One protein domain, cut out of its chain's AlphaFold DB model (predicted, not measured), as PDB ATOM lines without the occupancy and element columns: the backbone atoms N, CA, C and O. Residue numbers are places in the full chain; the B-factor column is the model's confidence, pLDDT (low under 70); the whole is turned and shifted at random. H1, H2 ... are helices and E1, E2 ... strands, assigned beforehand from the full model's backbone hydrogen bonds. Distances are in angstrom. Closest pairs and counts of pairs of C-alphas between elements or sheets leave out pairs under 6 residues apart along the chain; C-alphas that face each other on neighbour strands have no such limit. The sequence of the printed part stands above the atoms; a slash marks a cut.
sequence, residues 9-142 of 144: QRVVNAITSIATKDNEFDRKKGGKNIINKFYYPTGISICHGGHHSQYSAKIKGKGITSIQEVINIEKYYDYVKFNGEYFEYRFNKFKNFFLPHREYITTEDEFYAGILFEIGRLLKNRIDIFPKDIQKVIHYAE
ATOM      1  N   GLN A   9      91.568  62.483  76.839       82.19
ATOM      2  CA  GLN A   9      91.023  61.195  76.401       82.19
ATOM      3  C   GLN A   9      92.117  60.169  76.091       82.19
ATOM      4  O   GLN A   9      91.969  58.995  76.413       82.19
ATOM      5  N   ARG A  10      93.245  60.589  75.502       76.19
ATOM      6  CA  ARG A  10      94.362  59.674  75.216       76.19
ATOM      7  C   ARG A  10      95.051  59.212  76.489       76.19
ATOM      8  O   ARG A  10      95.429  58.048  76.573       76.19
ATOM      9  N   VAL A  11      95.196  60.102  77.470       76.00
ATOM     10  CA  VAL A  11      95.768  59.752  78.775       76.00
ATOM     11  C   VAL A  11      94.838  58.811  79.533       76.00
ATOM     12  O   VAL A  11      95.290  57.763  79.984       76.00
ATOM     13  N   VAL A  12      93.540  59.119  79.595       80.50
ATOM     14  CA  VAL A  12      92.526  58.253  80.212       80.50
ATOM     15  C   VAL A  12      92.496  56.893  79.522       80.50
ATOM     16  O   VAL A  12      92.633  55.883  80.201       80.50
ATOM     17  N   ASN A  13      92.421  56.848  78.189       82.62
ATOM     18  CA  ASN A  13      92.425  55.593  77.437       82.62
ATOM     19  C   ASN A  13      93.701  54.787  77.683       82.62
ATOM     20  O   ASN A  13      93.621  53.580  77.887       82.62
ATOM     21  N   ALA A  14      94.877  55.420  77.692       78.06
ATOM     22  CA  ALA A  14      96.120  54.721  78.003       78.06
ATOM     23  C   ALA A  14      96.073  54.133  79.420       78.06
ATOM     24  O   ALA A  14      96.392  52.959  79.608       78.06
ATOM     25  N   ILE A  15      95.627  54.915  80.408       81.12
ATOM     26  CA  ILE A  15      95.468  54.471  81.798       81.12
ATOM     27  C   ILE A  15      94.420  53.366  81.923       81.12
ATOM     28  O   ILE A  15      94.614  52.466  82.722       81.12
ATOM     29  N   THR A  16      93.331  53.343  81.168       82.38
ATOM     30  CA  THR A  16      92.311  52.295  81.331       82.38
ATOM     31  C   THR A  16      92.657  51.023  80.563       82.38
ATOM     32  O   THR A  16      92.448  49.931  81.084       82.38
ATOM     33  N   SER A  17      93.264  51.143  79.379       81.75
ATOM     34  CA  SER A  17      93.407  50.035  78.421       81.75
ATOM     35  C   SER A  17      94.781  49.360  78.361       81.75
ATOM     36  O   SER A  17      94.875  48.281  77.789       81.75
ATOM     37  N   ILE A  18      95.846  49.952  78.921       80.62
ATOM     38  CA  ILE A  18      97.227  49.423  78.834       80.62
ATOM     39  C   ILE A  18      97.670  48.829  80.171       80.62
ATOM     40  O   ILE A  18      97.245  49.301  81.225       80.62
ATOM     41  N   ALA A  19      98.538  47.813  80.143       74.94
ATOM     42  CA  ALA A  19      98.992  47.080  81.329       74.94
ATOM     43  C   ALA A  19      97.815  46.481  82.127       74.94
ATOM     44  O   ALA A  19      97.777  46.507  83.364       74.94
ATOM     45  N   THR A  20      96.825  45.976  81.392       77.94
ATOM     46  CA  THR A  20      95.692  45.191  81.898       77.94
ATOM     47  C   THR A  20      95.972  43.698  81.696       77.94
ATOM     48  O   THR A  20      96.994  43.339  81.117       77.94
ATOM     49  N   LYS A  21      95.088  42.815  82.187       78.25
ATOM     50  CA  LYS A  21      95.212  41.367  81.932       78.25
ATOM     51  C   LYS A  21      95.118  41.045  80.437       78.25
ATOM     52  O   LYS A  21      95.878  40.224  79.948       78.25
ATOM     53  N   ASP A  22      94.232  41.741  79.728       80.25
ATOM     54  CA  ASP A  22      93.966  41.504  78.304       80.25
ATOM     55  C   ASP A  22      94.909  42.293  77.375       80.25
ATOM     56  O   ASP A  22      94.931  42.071  76.168       80.25
ATOM     57  N   ASN A  23      95.698  43.222  77.928       76.12
ATOM     58  CA  ASN A  23      96.676  44.036  77.208       76.12
ATOM     59  C   ASN A  23      97.902  44.293  78.097       76.12
ATOM     60  O   ASN A  23      98.102  45.386  78.646       76.12
ATOM     61  N   GLU A  24      98.703  43.245  78.282       79.62
ATOM     62  CA  GLU A  24      99.947  43.319  79.041       79.62
ATOM     63  C   GLU A  24     100.932  44.267  78.349       79.62
ATOM     64  O   GLU A  24     101.260  44.116  77.172       79.62
ATOM     65  N   PHE A  25     101.444  45.252  79.091       80.69
ATOM     66  CA  PHE A  25     102.502  46.114  78.581       80.69
ATOM     67  C   PHE A  25     103.827  45.348  78.612       80.69
ATOM     68  O   PHE A  25     104.512  45.333  79.632       80.69
ATOM     69  N   ASP A  26     104.173  44.683  77.515       79.12
ATOM     70  CA  ASP A  26     105.411  43.915  77.404       79.12
ATOM     71  C   ASP A  26     106.114  44.219  76.087       79.12
ATOM     72  O   ASP A  26     105.666  43.868  74.990       79.12
ATOM     73  N   ARG A  27     107.276  44.854  76.202       73.00
ATOM     74  CA  ARG A  27     108.120  45.108  75.048       73.00
ATOM     75  C   ARG A  27     108.536  43.825  74.322       73.00
ATOM     76  O   ARG A  27     108.547  43.826  73.089       73.00
ATOM     77  N   LYS A  28     108.875  42.754  75.045       70.81
ATOM     78  CA  LYS A  28     109.362  41.495  74.458       70.81
ATOM     79  C   LYS A  28     108.304  40.824  73.583       70.81
ATOM     80  O   LYS A  28     108.662  40.177  72.605       70.81
ATOM     81  N   LYS A  29     107.018  41.022  73.888       68.94
ATOM     82  CA  LYS A  29     105.886  40.419  73.164       68.94
ATOM     83  C   LYS A  29     105.407  41.210  71.936       68.94
ATOM     84  O   LYS A  29     104.474  40.763  71.279       68.94
ATOM     85  N   GLY A  30     106.027  42.343  71.579       60.09
ATOM     86  CA  GLY A  30     105.688  43.040  70.321       60.09
ATOM     87  C   GLY A  30     105.834  44.563  70.302       60.09
ATOM     88  O   GLY A  30     105.467  45.207  69.320       60.09
ATOM     89  N   GLY A  31     106.376  45.177  71.352       67.19
ATOM     90  CA  GLY A  31     106.462  46.632  71.461       67.19
ATOM     91  C   GLY A  31     107.651  47.252  70.722       67.19
ATOM     92  O   GLY A  31     108.527  47.817  71.372       67.19
ATOM     93  N   LYS A  32     107.678  47.215  69.379       68.12
ATOM     94  CA  LYS A  32     108.728  47.895  68.577       68.12
ATOM     95  C   LYS A  32     108.789  49.410  68.829       68.12
ATOM     96  O   LYS A  32     109.853  50.009  68.736       68.12
ATOM     97  N   ASN A  33     107.661  50.004  69.217       74.81
ATOM     98  CA  ASN A  33     107.519  51.445  69.435       74.81
ATOM     99  C   ASN A  33     107.919  51.904  70.847       74.81
ATOM    100  O   ASN A  33     107.853  53.095  71.136       74.81
ATOM    101  N   ILE A  34     108.289  50.987  71.747       79.50
ATOM    102  CA  ILE A  34     108.755  51.328  73.096       79.50
ATOM    103  C   ILE A  34     110.238  51.624  72.977       79.50
ATOM    104  O   ILE A  34     111.011  50.691  72.820       79.50
ATOM    105  N   ILE A  35     110.656  52.884  73.025       83.69
ATOM    106  CA  ILE A  35     112.061  53.285  72.863       83.69
ATOM    107  C   ILE A  35     112.477  54.015  74.130       83.69
ATOM    108  O   ILE A  35     111.873  55.025  74.475       83.69
ATOM    109  N   ASN A  36     113.503  53.515  74.815       86.81
ATOM    110  CA  ASN A  36     114.124  54.216  75.933       86.81
ATOM    111  C   ASN A  36     115.620  54.293  75.701       86.81
ATOM    112  O   ASN A  36     116.239  53.283  75.355       86.81
ATOM    113  N   LYS A  37     116.174  55.479  75.921       90.69
ATOM    114  CA  LYS A  37     117.607  55.731  75.844       90.69
ATOM    115  C   LYS A  37     118.120  56.057  77.232       90.69
ATOM    116  O   LYS A  37     117.558  56.928  77.899       90.69
ATOM    117  N   PHE A  38     119.155  55.353  77.659       91.25
ATOM    118  CA  PHE A  38     119.839  55.612  78.916       91.25
ATOM    119  C   PHE A  38     121.031  56.525  78.658       91.25
ATOM    120  O   PHE A  38     121.850  56.223  77.797       91.25
ATOM    121  N   TYR A  39     121.128  57.627  79.389       92.12
ATOM    122  CA  TYR A  39     122.233  58.571  79.273       92.12
ATOM    123  C   TYR A  39     123.237  58.266  80.382       92.12
ATOM    124  O   TYR A  39     123.020  58.581  81.552       92.12
ATOM    125  N   TYR A  40     124.330  57.604  80.025       93.12
ATOM    126  CA  TYR A  40     125.427  57.348  80.952       93.12
ATOM    127  C   TYR A  40     126.384  58.545  80.948       93.12
ATOM    128  O   TYR A  40     126.714  59.017  79.859       93.12
ATOM    129  N   PRO A  41     126.867  59.031  82.106       94.69
ATOM    130  CA  PRO A  41     126.686  58.544  83.481       94.69
ATOM    131  C   PRO A  41     125.597  59.266  84.293       94.69
ATOM    132  O   PRO A  41     125.612  59.215  85.517       94.69
ATOM    133  N   THR A  42     124.623  59.939  83.675       92.50
ATOM    134  CA  THR A  42     123.616  60.709  84.441       92.50
ATOM    135  C   THR A  42     122.659  59.830  85.251       92.50
ATOM    136  O   THR A  42     122.022  60.312  86.184       92.50
ATOM    137  N   GLY A  43     122.537  58.544  84.908       86.56
ATOM    138  CA  GLY A  43     121.584  57.629  85.547       86.56
ATOM    139  C   GLY A  43     120.149  57.795  85.050       86.56
ATOM    140  O   GLY A  43     119.232  57.165  85.580       86.56
ATOM    141  N   ILE A  44     119.939  58.623  84.025       89.38
ATOM    142  CA  ILE A  44     118.612  58.993  83.539       89.38
ATOM    143  C   ILE A  44     118.287  58.201  82.281       89.38
ATOM    144  O   ILE A  44     119.069  58.130  81.334       89.38
ATOM    145  N   SER A  45     117.079  57.645  82.252       88.12
ATOM    146  CA  SER A  45     116.497  57.062  81.050       88.12
ATOM    147  C   SER A  45     115.392  57.965  80.525       88.12
ATOM    148  O   SER A  45     114.438  58.264  81.243       88.12
ATOM    149  N   ILE A  46     115.482  58.341  79.253       85.94
ATOM    150  CA  ILE A  46     114.461  59.132  78.566       85.94
ATOM    151  C   ILE A  46     113.641  58.206  77.675       85.94
ATOM    152  O   ILE A  46     114.182  57.403  76.910       85.94
ATOM    153  N   CYS A  47     112.320  58.329  77.770       85.62
ATOM    154  CA  CYS A  47     111.396  57.689  76.848       85.62
ATOM    155  C   CYS A  47     111.414  58.449  75.519       85.62
ATOM    156  O   CYS A  47     111.018  59.607  75.474       85.62
ATOM    157  N   HIS A  48     111.837  57.784  74.449       83.31
ATOM    158  CA  HIS A  48     111.827  58.276  73.064       83.31
ATOM    159  C   HIS A  48     110.673  57.684  72.239       83.31
ATOM    160  O   HIS A  48     110.430  58.102  71.113       83.31
ATOM    161  N   GLY A  49     109.955  56.693  72.776       82.69
ATOM    162  CA  GLY A  49     108.850  56.044  72.077       82.69
ATOM    163  C   GLY A  49     107.892  55.347  73.032       82.69
ATOM    164  O   GLY A  49     108.296  54.790  74.051       82.69
ATOM    165  N   GLY A  50     106.598  55.372  72.706       79.94
ATOM    166  CA  GLY A  50     105.568  54.737  73.528       79.94
ATOM    167  C   GLY A  50     105.238  55.504  74.813       79.94
ATOM    168  O   GLY A  50     104.798  54.882  75.774       79.94
ATOM    169  N   HIS A  51     105.422  56.832  74.833       80.25
ATOM    170  CA  HIS A  51     105.249  57.698  76.012       80.25
ATOM    171  C   HIS A  51     103.975  57.405  76.814       80.25
ATOM    172  O   HIS A  51     104.046  57.143  78.009       80.25
ATOM    173  N   HIS A  52     102.813  57.387  76.158       76.81
ATOM    174  CA  HIS A  52     101.532  57.157  76.835       76.81
ATOM    175  C   HIS A  52     101.418  55.744  77.420       76.81
ATOM    176  O   HIS A  52     100.932  55.571  78.537       76.81
ATOM    177  N   SER A  53     101.892  54.738  76.683       78.25
ATOM    178  CA  SER A  53     101.854  53.340  77.110       78.25
ATOM    179  C   SER A  53     102.794  53.087  78.284       78.25
ATOM    180  O   SER A  53     102.396  52.460  79.262       78.25
ATOM    181  N   GLN A  54     104.005  53.645  78.222       81.62
ATOM    182  CA  GLN A  54     104.995  53.571  79.294       81.62
ATOM    183  C   GLN A  54     104.539  54.316  80.548       81.62
ATOM    184  O   GLN A  54     104.683  53.797  81.654       81.62
ATOM    185  N   TYR A  55     103.938  55.496  80.386       81.12
ATOM    186  CA  TYR A  55     103.367  56.264  81.488       81.12
ATOM    187  C   TYR A  55     102.253  55.489  82.206       81.12
ATOM    188  O   TYR A  55     102.293  55.337  83.427       81.12
ATOM    189  N   SER A  56     101.301  54.931  81.451       81.88
ATOM    190  CA  SER A  56     100.214  54.111  82.007       81.88
ATOM    191  C   SER A  56     100.737  52.880  82.753       81.88
ATOM    192  O   SER A  56     100.366  52.639  83.905       81.88
ATOM    193  N   ALA A  57     101.652  52.139  82.124       81.81
ATOM    194  CA  ALA A  57     102.307  50.978  82.714       81.81
ATOM    195  C   ALA A  57     103.008  51.332  84.040       81.81
ATOM    196  O   ALA A  57     102.805  50.668  85.061       81.81
ATOM    197  N   LYS A  58     103.755  52.447  84.058       82.25
ATOM    198  CA  LYS A  58     104.476  52.920  85.244       82.25
ATOM    199  C   LYS A  58     103.539  53.302  86.390       82.25
ATOM    200  O   LYS A  58     103.804  52.885  87.514       82.25
ATOM    201  N   ILE A  59     102.449  54.027  86.119       82.44
ATOM    202  CA  ILE A  59     101.446  54.384  87.144       82.44
ATOM    203  C   ILE A  59     100.835  53.139  87.781       82.44
ATOM    204  O   ILE A  59     100.623  53.094  88.989       82.44
ATOM    205  N   LYS A  60     100.568  52.111  86.976       82.19
ATOM    206  CA  LYS A  60      99.987  50.855  87.459       82.19
ATOM    207  C   LYS A  60     100.990  49.939  88.155       82.19
ATOM    208  O   LYS A  60     100.579  48.893  88.652       82.19
ATOM    209  N   GLY A  61     102.282  50.275  88.138       79.88
ATOM    210  CA  GLY A  61     103.351  49.394  88.610       79.88
ATOM    211  C   GLY A  61     103.415  48.067  87.845       79.88
ATOM    212  O   GLY A  61     103.824  47.057  88.409       79.88
ATOM    213  N   LYS A  62     102.961  48.041  86.585       81.44
ATOM    214  CA  LYS A  62     102.830  46.826  85.771       81.44
ATOM    215  C   LYS A  62     103.516  46.997  84.427       81.44
ATOM    216  O   LYS A  62     103.527  48.083  83.863       81.44
ATOM    217  N   GLY A  63     103.992  45.888  83.877       75.88
ATOM    218  CA  GLY A  63     104.576  45.834  82.545       75.88
ATOM    219  C   GLY A  63     106.102  45.863  82.530       75.88
ATOM    220  O   GLY A  63     106.756  46.280  83.484       75.88
ATOM    221  N   ILE A  64     106.657  45.381  81.424       76.56
ATOM    222  CA  ILE A  64     108.089  45.217  81.199       76.56
ATOM    223  C   ILE A  64     108.510  46.202  80.113       76.56
ATOM    224  O   ILE A  64     108.065  46.130  78.965       76.56
ATOM    225  N   THR A  65     109.402  47.116  80.485       75.81
ATOM    226  CA  THR A  65     110.086  48.010  79.552       75.81
ATOM    227  C   THR A  65     111.540  47.576  79.366       75.81
ATOM    228  O   THR A  65     112.038  46.719  80.093       75.81
ATOM    229  N   SER A  66     112.233  48.151  78.387       79.81
ATOM    230  CA  SER A  66     113.680  47.965  78.246       79.81
ATOM    231  C   SER A  66     114.358  49.234  77.752       79.81
ATOM    232  O   SER A  66     113.738  50.058  77.070       79.81
ATOM    233  N   ILE A  67     115.647  49.339  78.062       85.69
ATOM    234  CA  ILE A  67     116.576  50.284  77.448       85.69
ATOM    235  C   ILE A  67     116.977  49.708  76.088       85.69
ATOM    236  O   ILE A  67     117.235  48.510  75.973       85.69
ATOM    237  N   GLN A  68     116.926  50.537  75.047       86.88
ATOM    238  CA  GLN A  68     117.350  50.165  73.693       86.88
ATOM    239  C   GLN A  68     118.788  50.548  73.415       86.88
ATOM    240  O   GLN A  68     119.483  49.856  72.685       86.88
ATOM    241  N   GLU A  69     119.183  51.693  73.951       88.94
ATOM    242  CA  GLU A  69     120.404  52.373  73.580       88.94
ATOM    243  C   GLU A  69     120.983  53.024  74.829       88.94
ATOM    244  O   GLU A  69     120.252  53.629  75.624       88.94
ATOM    245  N   VAL A  70     122.294  52.881  74.992       92.00
ATOM    246  CA  VAL A  70     123.076  53.585  76.002       92.00
ATOM    247  C   VAL A  70     123.838  54.690  75.285       92.00
ATOM    248  O   VAL A  70     124.722  54.424  74.479       92.00
ATOM    249  N   ILE A  71     123.473  55.937  75.564       92.00
ATOM    250  CA  ILE A  71     124.178  57.118  75.083       92.00
ATOM    251  C   ILE A  71     125.263  57.445  76.105       92.00
ATOM    252  O   ILE A  71     124.965  57.977  77.177       92.00
ATOM    253  N   ASN A  72     126.514  57.118  75.784       92.25
ATOM    254  CA  ASN A  72     127.655  57.494  76.610       92.25
ATOM    255  C   ASN A  72     128.049  58.954  76.319       92.25
ATOM    256  O   ASN A  72     128.560  59.276  75.242       92.25
ATOM    257  N   ILE A  73     127.791  59.842  77.281       92.75
ATOM    258  CA  ILE A  73     128.154  61.265  77.217       92.75
ATOM    259  C   ILE A  73     129.406  61.593  78.043       92.75
ATOM    260  O   ILE A  73     129.762  62.764  78.161       92.75
ATOM    261  N   GLU A  74     130.092  60.593  78.604       92.88
ATOM    262  CA  GLU A  74     131.206  60.796  79.535       92.88
ATOM    263  C   GLU A  74     132.324  61.660  78.946       92.88
ATOM    264  O   GLU A  74     132.808  62.578  79.609       92.88
ATOM    265  N   LYS A  75     132.661  61.443  77.669       90.12
ATOM    266  CA  LYS A  75     133.692  62.208  76.951       90.12
ATOM    267  C   LYS A  75     133.488  63.723  77.001       90.12
ATOM    268  O   LYS A  75     134.445  64.478  76.871       90.12
ATOM    269  N   TYR A  76     132.252  64.201  77.158       91.81
ATOM    270  CA  TYR A  76     131.981  65.637  77.215       91.81
ATOM    271  C   TYR A  76     132.412  66.255  78.542       91.81
ATOM    272  O   TYR A  76     132.663  67.455  78.580       91.81
ATOM    273  N   TYR A  77     132.563  65.473  79.613       93.44
ATOM    274  CA  TYR A  77     133.024  65.998  80.897       93.44
ATOM    275  C   TYR A  77     134.454  66.524  80.861       93.44
ATOM    276  O   TYR A  77     134.781  67.397  81.664       93.44
ATOM    277  N   ASP A  78     135.285  66.057  79.936       90.69
ATOM    278  CA  ASP A  78     136.655  66.558  79.798       90.69
ATOM    279  C   ASP A  78     136.692  67.968  79.193       90.69
ATOM    280  O   ASP A  78     137.641  68.724  79.407       90.69
ATOM    281  N   TYR A  79     135.632  68.349  78.474       90.38
ATOM    282  CA  TYR A  79     135.575  69.592  77.708       90.38
ATOM    283  C   TYR A  79     134.532  70.576  78.225       90.38
ATOM    284  O   TYR A  79     134.693  71.770  78.023       90.38
ATOM    285  N   VAL A  80     133.465  70.115  78.860       93.62
ATOM    286  CA  VAL A  80     132.331  70.952  79.261       93.62
ATOM    287  C   VAL A  80     132.228  70.943  80.771       93.62
ATOM    288  O   VAL A  80     132.364  69.876  81.364       93.62
ATOM    289  N   LYS A  81     131.960  72.091  81.394       95.50
ATOM    290  CA  LYS A  81     131.611  72.211  82.816       95.50
ATOM    291  C   LYS A  81     130.477  73.206  82.997       95.50
ATOM    292  O   LYS A  81     130.517  74.279  82.411       95.50
ATOM    293  N   PHE A  82     129.516  72.884  83.846       96.94
ATOM    294  CA  PHE A  82     128.476  73.809  84.272       96.94
ATOM    295  C   PHE A  82     128.716  74.250  85.719       96.94
ATOM    296  O   PHE A  82     129.122  73.452  86.563       96.94
ATOM    297  N   ASN A  83     128.502  75.533  86.007       95.56
ATOM    298  CA  ASN A  83     128.713  76.104  87.343       95.56
ATOM    299  C   ASN A  83     127.435  76.655  88.001       95.56
ATOM    300  O   ASN A  83     127.530  77.205  89.095       95.56
ATOM    301  N   GLY A  84     126.276  76.533  87.351       95.81
ATOM    302  CA  GLY A  84     125.016  77.134  87.798       95.81
ATOM    303  C   GLY A  84     124.579  78.359  86.989       95.81
ATOM    304  O   GLY A  84     123.396  78.675  86.997       95.81
ATOM    305  N   GLU A  85     125.490  79.009  86.261       96.88
ATOM    306  CA  GLU A  85     125.207  80.226  85.479       96.88
ATOM    307  C   GLU A  85     125.498  80.049  83.985       96.88
ATOM    308  O   GLU A  85     124.798  80.593  83.132       96.88
ATOM    309  N   TYR A  86     126.549  79.303  83.651       96.38
ATOM    310  CA  TYR A  86     126.967  79.085  82.273       96.38
ATOM    311  C   TYR A  86     127.628  77.724  82.092       96.38
ATOM    312  O   TYR A  86     128.181  77.133  83.027       96.38
ATOM    313  N   PHE A  87     127.611  77.256  80.849       95.88
ATOM    314  CA  PHE A  87     128.468  76.178  80.388       95.88
ATOM    315  C   PHE A  87     129.809  76.761  79.948       95.88
ATOM    316  O   PHE A  87     129.875  77.659  79.111       95.88
ATOM    317  N   GLU A  88     130.895  76.267  80.531       94.25
ATOM    318  CA  GLU A  88     132.259  76.514  80.088       94.25
ATOM    319  C   GLU A  88     132.705  75.368  79.187       94.25
ATOM    320  O   GLU A  88     132.749  74.214  79.614       94.25
ATOM    321  N   TYR A  89     133.090  75.705  77.963       90.44
ATOM    322  CA  TYR A  89     133.611  74.773  76.983       90.44
ATOM    323  C   TYR A  89     135.109  74.988  76.762       90.44
ATOM    324  O   TYR A  89     135.573  76.089  76.462       90.44
ATOM    325  N   ARG A  90     135.866  73.899  76.839       84.38
ATOM    326  CA  ARG A  90     137.315  73.813  76.664       84.38
ATOM    327  C   ARG A  90     137.635  72.954  75.453       84.38
ATOM    328  O   ARG A  90     138.229  71.890  75.568       84.38
ATOM    329  N   PHE A  91     137.221  73.397  74.273       73.06
ATOM    330  CA  PHE A  91     137.524  72.659  73.051       73.06
ATOM    331  C   PHE A  91     139.003  72.800  72.690       73.06
ATOM    332  O   PHE A  91     139.532  73.908  72.581       73.06
ATOM    333  N   ASN A  92     139.662  71.669  72.451       61.22
ATOM    334  CA  ASN A  92     141.040  71.625  71.981       61.22
ATOM    335  C   ASN A  92     141.067  71.956  70.479       61.22
ATOM    336  O   ASN A  92     141.153  71.067  69.637       61.22
ATOM    337  N   LYS A  93     140.875  73.232  70.118       54.31
ATOM    338  CA  LYS A  93     140.805  73.618  68.699       54.31
ATOM    339  C   LYS A  93     142.186  73.661  68.042       54.31
ATOM    340  O   LYS A  93     142.282  73.401  66.851       54.31
ATOM    341  N   PHE A  94     143.245  73.912  68.811       50.62
ATOM    342  CA  PHE A  94     144.637  73.873  68.362       50.62
ATOM    343  C   PHE A  94     145.543  73.531  69.546       50.62
ATOM    344  O   PHE A  94     145.343  74.067  70.632       50.62
ATOM    345  N   LYS A  95     146.569  72.696  69.313       51.16
ATOM    346  CA  LYS A  95     147.495  72.131  70.319       51.16
ATOM    347  C   LYS A  95     148.092  73.115  71.343       51.16
ATOM    348  O   LYS A  95     148.632  72.639  72.328       51.16
ATOM    349  N   ASN A  96     147.994  74.435  71.151       50.72
ATOM    350  CA  ASN A  96     148.658  75.436  71.990       50.72
ATOM    351  C   ASN A  96     147.782  76.622  72.451       50.72
ATOM    352  O   ASN A  96     148.333  77.548  73.037       50.72
ATOM    353  N   PHE A  97     146.460  76.643  72.224       49.09
ATOM    354  CA  PHE A  97     145.609  77.727  72.752       49.09
ATOM    355  C   PHE A  97     144.216  77.230  73.156       49.09
ATOM    356  O   PHE A  97     143.390  76.884  72.313       49.09
ATOM    357  N   PHE A  98     143.947  77.249  74.464       56.94
ATOM    358  CA  PHE A  98     142.608  77.092  75.023       56.94
ATOM    359  C   PHE A  98     141.983  78.480  75.160       56.94
ATOM    360  O   PHE A  98     142.368  79.245  76.042       56.94
ATOM    361  N   LEU A  99     141.019  78.816  74.305       63.97
ATOM    362  CA  LEU A  99     140.111  79.924  74.589       63.97
ATOM    363  C   LEU A  99     138.836  79.316  75.176       63.97
ATOM    364  O   LEU A  99     138.066  78.724  74.416       63.97
ATOM    365  N   PRO A 100     138.630  79.381  76.506       75.19
ATOM    366  CA  PRO A 100     137.393  78.903  77.098       75.19
ATOM    367  C   PRO A 100     136.230  79.714  76.524       75.19
ATOM    368  O   PRO A 100     136.224  80.945  76.587       75.19
ATOM    369  N   HIS A 101     135.259  79.019  75.940       86.69
ATOM    370  CA  HIS A 101     134.006  79.623  75.504       86.69
ATOM    371  C   HIS A 101     132.976  79.457  76.616       86.69
ATOM    372  O   HIS A 101     132.892  78.389  77.220       86.69
ATOM    373  N   ARG A 102     132.212  80.510  76.901       92.62
ATOM    374  CA  ARG A 102     131.137  80.475  77.891       92.62
ATOM    375  C   ARG A 102     129.810  80.734  77.211       92.62
ATOM    376  O   ARG A 102     129.686  81.705  76.469       92.62
ATOM    377  N   GLU A 103     128.840  79.897  77.531       93.69
ATOM    378  CA  GLU A 103     127.456  80.037  77.101       93.69
ATOM    379  C   GLU A 103     126.586  80.177  78.346       93.69
ATOM    380  O   GLU A 103     126.463  79.245  79.142       93.69
ATOM    381  N   TYR A 104     126.061  81.381  78.554       96.31
ATOM    382  CA  TYR A 104     125.188  81.683  79.682       96.31
ATOM    383  C   TYR A 104     123.813  81.081  79.446       96.31
ATOM    384  O   TYR A 104     123.275  81.181  78.345       96.31
ATOM    385  N   ILE A 105     123.248  80.484  80.492       96.25
ATOM    386  CA  ILE A 105     121.893  79.949  80.421       96.25
ATOM    387  C   ILE A 105     120.887  81.091  80.268       96.25
ATOM    388  O   ILE A 105     121.043  82.174  80.836       96.25
ATOM    389  N   THR A 106     119.837  80.829  79.509       96.12
ATOM    390  CA  THR A 106     118.745  81.765  79.222       96.12
ATOM    391  C   THR A 106     117.392  81.248  79.710       96.12
ATOM    392  O   THR A 106     116.428  82.011  79.778       96.12
ATOM    393  N   THR A 107     117.319  79.969  80.087       95.62
ATOM    394  CA  THR A 107     116.089  79.280  80.487       95.62
ATOM    395  C   THR A 107     116.282  78.400  81.726       95.62
ATOM    396  O   THR A 107     117.387  77.951  82.038       95.62
ATOM    397  N   GLU A 108     115.182  78.106  82.425       94.94
ATOM    398  CA  GLU A 108     115.181  77.136  83.531       94.94
ATOM    399  C   GLU A 108     115.513  75.713  83.052       94.94
ATOM    400  O   GLU A 108     116.184  74.965  83.758       94.94
ATOM    401  N   ASP A 109     115.098  75.337  81.840       92.94
ATOM    402  CA  ASP A 109     115.400  74.020  81.272       92.94
ATOM    403  C   ASP A 109     116.909  73.823  81.075       92.94
ATOM    404  O   ASP A 109     117.436  72.754  81.388       92.94
ATOM    405  N   GLU A 110     117.630  74.857  80.627       94.31
ATOM    406  CA  GLU A 110     119.096  74.838  80.534       94.31
ATOM    407  C   GLU A 110     119.753  74.725  81.913       94.31
ATOM    408  O   GLU A 110     120.728  73.985  82.065       94.31
ATOM    409  N   PHE A 111     119.195  75.393  82.931       96.19
ATOM    410  CA  PHE A 111     119.646  75.231  84.314       96.19
ATOM    411  C   PHE A 111     119.503  73.774  84.771       96.19
ATOM    412  O   PHE A 111     120.482  73.162  85.209       96.19
ATOM    413  N   TYR A 112     118.312  73.183  84.628       95.00
ATOM    414  CA  TYR A 112     118.078  71.788  85.010       95.00
ATOM    415  C   TYR A 112     118.963  70.829  84.212       95.00
ATOM    416  O   TYR A 112     119.556  69.924  84.799       95.00
ATOM    417  N   ALA A 113     119.115  71.039  82.902       93.06
ATOM    418  CA  ALA A 113     120.009  70.243  82.067       93.06
ATOM    419  C   ALA A 113     121.462  70.311  82.567       93.06
ATOM    420  O   ALA A 113     122.116  69.273  82.682       93.06
ATOM    421  N   GLY A 114     121.941  71.503  82.935       96.25
ATOM    422  CA  GLY A 114     123.265  71.702  83.521       96.25
ATOM    423  C   GLY A 114     123.442  70.979  84.857       96.25
ATOM    424  O   GLY A 114     124.456  70.312  85.068       96.25
ATOM    425  N   ILE A 115     122.440  71.027  85.740       96.50
ATOM    426  CA  ILE A 115     122.460  70.281  87.008       96.50
ATOM    427  C   ILE A 115     122.518  68.770  86.762       96.50
ATOM    428  O   ILE A 115     123.349  68.083  87.357       96.50
ATOM    429  N   LEU A 116     121.677  68.235  85.872       95.19
ATOM    430  CA  LEU A 116     121.683  66.807  85.535       95.19
ATOM    431  C   LEU A 116     123.014  66.376  84.903       95.19
ATOM    432  O   LEU A 116     123.509  65.282  85.187       95.19
ATOM    433  N   PHE A 117     123.613  67.242  84.080       95.69
ATOM    434  CA  PHE A 117     124.937  67.020  83.513       95.69
ATOM    435  C   PHE A 117     125.991  66.894  84.619       95.69
ATOM    436  O   PHE A 117     126.715  65.898  84.652       95.69
ATOM    437  N   GLU A 118     126.037  67.827  85.572       96.44
ATOM    438  CA  GLU A 118     127.008  67.794  86.676       96.44
ATOM    439  C   GLU A 118     126.755  66.657  87.677       96.44
ATOM    440  O   GLU A 118     127.715  66.084  88.192       96.44
ATOM    441  N   ILE A 119     125.502  66.235  87.891       94.62
ATOM    442  CA  ILE A 119     125.208  64.987  88.616       94.62
ATOM    443  C   ILE A 119     125.906  63.817  87.922       94.62
ATOM    444  O   ILE A 119     126.631  63.070  88.574       94.62
ATOM    445  N   GLY A 120     125.765  63.689  86.601       95.44
ATOM    446  CA  GLY A 120     126.460  62.636  85.864       95.44
ATOM    447  C   GLY A 120     127.983  62.700  86.026       95.44
ATOM    448  O   GLY A 120     128.610  61.660  86.220       95.44
ATOM    449  N   ARG A 121     128.589  63.897  86.080       95.56
ATOM    450  CA  ARG A 121     130.032  64.033  86.354       95.56
ATOM    451  C   ARG A 121     130.424  63.391  87.683       95.56
ATOM    452  O   ARG A 121     131.466  62.743  87.754       95.56
ATOM    453  N   LEU A 122     129.613  63.567  88.725       94.06
ATOM    454  CA  LEU A 122     129.853  62.954  90.035       94.06
ATOM    455  C   LEU A 122     129.703  61.429  89.985       94.06
ATOM    456  O   LEU A 122     130.439  60.713  90.664       94.06
ATOM    457  N   LEU A 123     128.768  60.931  89.174       93.94
ATOM    458  CA  LEU A 123     128.485  59.502  89.046       93.94
ATOM    459  C   LEU A 123     129.455  58.756  88.119       93.94
ATOM    460  O   LEU A 123     129.536  57.534  88.214       93.94
ATOM    461  N   LYS A 124     130.208  59.448  87.253       92.50
ATOM    462  CA  LYS A 124     131.056  58.809  86.226       92.50
ATOM    463  C   LYS A 124     132.063  57.801  86.793       92.50
ATOM    464  O   LYS A 124     132.270  56.740  86.229       92.50
ATOM    465  N   ASN A 125     132.609  58.080  87.977       89.56
ATOM    466  CA  ASN A 125     133.581  57.208  88.648       89.56
ATOM    467  C   ASN A 125     132.921  56.121  89.521       89.56
ATOM    468  O   ASN A 125     133.603  55.442  90.288       89.56
ATOM    469  N   ARG A 126     131.592  55.995  89.474       91.69
ATOM    470  CA  ARG A 126     130.787  55.086  90.300       91.69
ATOM    471  C   ARG A 126     130.011  54.104  89.431       91.69
ATOM    472  O   ARG A 126     128.808  53.934  89.591       91.69
ATOM    473  N   ILE A 127     130.712  53.444  88.507       89.25
ATOM    474  CA  ILE A 127     130.127  52.452  87.586       89.25
ATOM    475  C   ILE A 127     129.341  51.366  88.348       89.25
ATOM    476  O   ILE A 127     128.303  50.890  87.886       89.25
ATOM    477  N   ASP A 128     129.795  51.037  89.559       91.56
ATOM    478  CA  ASP A 128     129.224  50.040  90.465       91.56
ATOM    479  C   ASP A 128     127.743  50.262  90.810       91.56
ATOM    480  O   ASP A 128     127.031  49.293  91.082       91.56
ATOM    481  N   ILE A 129     127.259  51.508  90.770       91.44
ATOM    482  CA  ILE A 129     125.876  51.836  91.146       91.44
ATOM    483  C   ILE A 129     124.878  51.586  90.010       91.44
ATOM    484  O   ILE A 129     123.670  51.535  90.252       91.44
ATOM    485  N   PHE A 130     125.351  51.471  88.766       90.81
ATOM    486  CA  PHE A 130     124.474  51.261  87.619       90.81
ATOM    487  C   PHE A 130     124.080  49.784  87.495       90.81
ATOM    488  O   PHE A 130     124.814  48.904  87.941       90.81
ATOM    489  N   PRO A 131     122.935  49.460  86.869       89.75
ATOM    490  CA  PRO A 131     122.546  48.070  86.638       89.75
ATOM    491  C   PRO A 131     123.625  47.281  85.879       89.75
ATOM    492  O   PRO A 131     124.226  47.805  84.943       89.75
ATOM    493  N   LYS A 132     123.821  45.997  86.216       90.25
ATOM    494  CA  LYS A 132     124.860  45.138  85.605       90.25
ATOM    495  C   LYS A 132     124.829  45.117  84.075       90.25
ATOM    496  O   LYS A 132     125.876  45.032  83.446       90.25
ATOM    497  N   ASP A 133     123.644  45.187  83.476       88.38
ATOM    498  CA  ASP A 133     123.510  45.199  82.017       88.38
ATOM    499  C   ASP A 133     124.037  46.500  81.397       88.38
ATOM    500  O   ASP A 133     124.611  46.465  80.316       88.38
ATOM    501  N   ILE A 134     123.924  47.627  82.106       89.88
ATOM    502  CA  ILE A 134     124.516  48.906  81.697       89.88
ATOM    503  C   ILE A 134     126.035  48.866  81.857       89.88
ATOM    504  O   ILE A 134     126.739  49.242  80.926       89.88
ATOM    505  N   GLN A 135     126.532  48.343  82.984       90.94
ATOM    506  CA  GLN A 135     127.974  48.186  83.221       90.94
ATOM    507  C   GLN A 135     128.642  47.389  82.092       90.94
ATOM    508  O   GLN A 135     129.659  47.812  81.554       90.94
ATOM    509  N   LYS A 136     128.030  46.269  81.678       89.12
ATOM    510  CA  LYS A 136     128.525  45.459  80.553       89.12
ATOM    511  C   LYS A 136     128.630  46.278  79.268       89.12
ATOM    512  O   LYS A 136     129.674  46.250  78.634       89.12
ATOM    513  N   VAL A 137     127.567  46.991  78.888       88.19
ATOM    514  CA  VAL A 137     127.530  47.765  77.633       88.19
ATOM    515  C   VAL A 137     128.604  48.853  77.605       88.19
ATOM    516  O   VAL A 137     129.190  49.079  76.555       88.19
ATOM    517  N   ILE A 138     128.875  49.502  78.739       85.56
ATOM    518  CA  ILE A 138     129.900  50.552  78.820       85.56
ATOM    519  C   ILE A 138     131.300  49.959  78.656       85.56
ATOM    520  O   ILE A 138     132.053  50.467  77.838       85.56
ATOM    521  N   HIS A 139     131.618  48.864  79.355       77.88
ATOM    522  CA  HIS A 139     132.935  48.226  79.244       77.88
ATOM    523  C   HIS A 139     133.226  47.692  77.837       77.88
ATOM    524  O   HIS A 139     134.338  47.851  77.356       77.88
ATOM    525  N   TYR A 140     132.232  47.132  77.137       64.75
ATOM    526  CA  TYR A 140     132.426  46.708  75.744       64.75
ATOM    527  C   TYR A 140     132.673  47.877  74.778       64.75
ATOM    528  O   TYR A 140     133.272  47.667  73.735       64.75
ATOM    529  N   ALA A 141     132.214  49.091  75.099       58.56
ATOM    530  CA  ALA A 141     132.410  50.270  74.254       58.56
ATOM    531  C   ALA A 141     133.784  50.946  74.448       58.56
ATOM    532  O   ALA A 141     134.075  51.906  73.738       58.56
ATOM    533  N   GLU A 142     134.594  50.498  75.415       53.72
ATOM    534  CA  GLU A 142     135.963  50.987  75.650       53.72
ATOM    535  C   GLU A 142     137.031  50.174  74.890       53.72
ATOM    536  O   GLU A 142     138.162  50.642  74.764       53.72
TER     537      GLU A 142
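This is residues 9 to 142 of the 144 residues of an uncharacterized protein of Bifidobacterium longum (UniProt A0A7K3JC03). Two small sheets of three strands each stand at separate places along a loose, elongated body, with the long helix H4 reaching from one to the other. H4 covers one face of the sheet E4 E5 E6, H5 crosses over E1 and E3 of the other sheet, and H1 and H2 form a small helical pair at the opposite end of the body from E4 E5 E6. The printed part has 134 residues, with five named helices and six named strands in the order H1 E1 E2 H2 E3 H3 E4 E5 E6 H4 H5. The sheet E2 E1 E3 is mixed, the sheet E4 E5 E6 is antiparallel, and the class is mixed, helices and strands. The whole is loose, with a radius of gyration of the C-alphas of 19.0 A and spans of 64 by 37 by 23 A.

H1 is residues 9 to 17, 11.6 A from first to last C-alpha, and begins at C-alpha 9 at (91.023, 61.195, 76.401). After residues 18 to 34, which hold no named element, come E1, residues 35 to 40, 16.1 A, and E2, residues 44 to 49, 15.3 A. H2 is residues 51 to 59, 12.2 A, and E3 is residues 69 to 72, 9.4 A. H3, residues 74 to 78, spans 7.9 A. The second sheet has E4, residues 80 to 82, 6.9 A; E5, residues 86 to 89, 9.5 A; and E6, residues 101 to 104, 10.0 A. H4, the longest helix, is residues 108 to 123 and runs 22.8 A from C-alpha 108 at (115.181, 77.136, 83.531). H5, residues 132 to 140, is 12.5 A long and ends at C-alpha 140 at (132.426, 46.708, 75.744).

H1 and H2 touch, their closest C-alphas being those of Ile 15 and Ser 56, 4.8 A apart; they run the same way at a steep tilt of 51 degrees. H2 only grazes the sheet E2 E1 E3, with its residues 51 to 55. In that sheet E1 and E2 are an antiparallel hairpin, with N 37 and O 46 at 2.9 A, and E1 and E3 are parallel, with N 71 and O 38 at 2.8 A. H5 is on this sheet at a height of 10.1 A, over E1 and E3, and runs across the strands, at 66 degrees to E1 on the local plane, which is fitted to just 6 C-alphas. The closest C-alphas of H5 and E3, those of Val 137 and Val 70, are 7.5 A apart. H3 and H4 are close but not clearly touching, with the C-alphas of Tyr 77 and Arg 121 at 6.5 A. E4, E5 and E6 form a meander, each strand the antiparallel neighbour of the one before; N 88 and O 81 are 2.8 A apart, and N 89 and O 101 are 2.8 A apart. H4 is on one face of this sheet in two layers, a helix over a sheet, at a height of 7.7 A; it lies only just over E4, on which 3 of its C-alphas fall. The closest C-alphas there are those of Phe 82 and Gly 114, 5.7 A apart. H4 and H5 are apart. Every O i to N i+4 pair is within hydrogen-bond range in H1, H2, H4 and H5; in H3 it is 0 of 1, beside 1 of 2 O i to N i+3 pairs.

The two C-alphas farthest apart, those of Asp 22 and Asn 96, are 64.7 A apart. The printed part has no cut. The links from H1 to E1, 17 residues, and from E5 to E6, 11 residues, are long. The mean pLDDT of the printed part is 84.0, and it is under 70 at residues 29 to 32, 92 to 99 and 140 to 142.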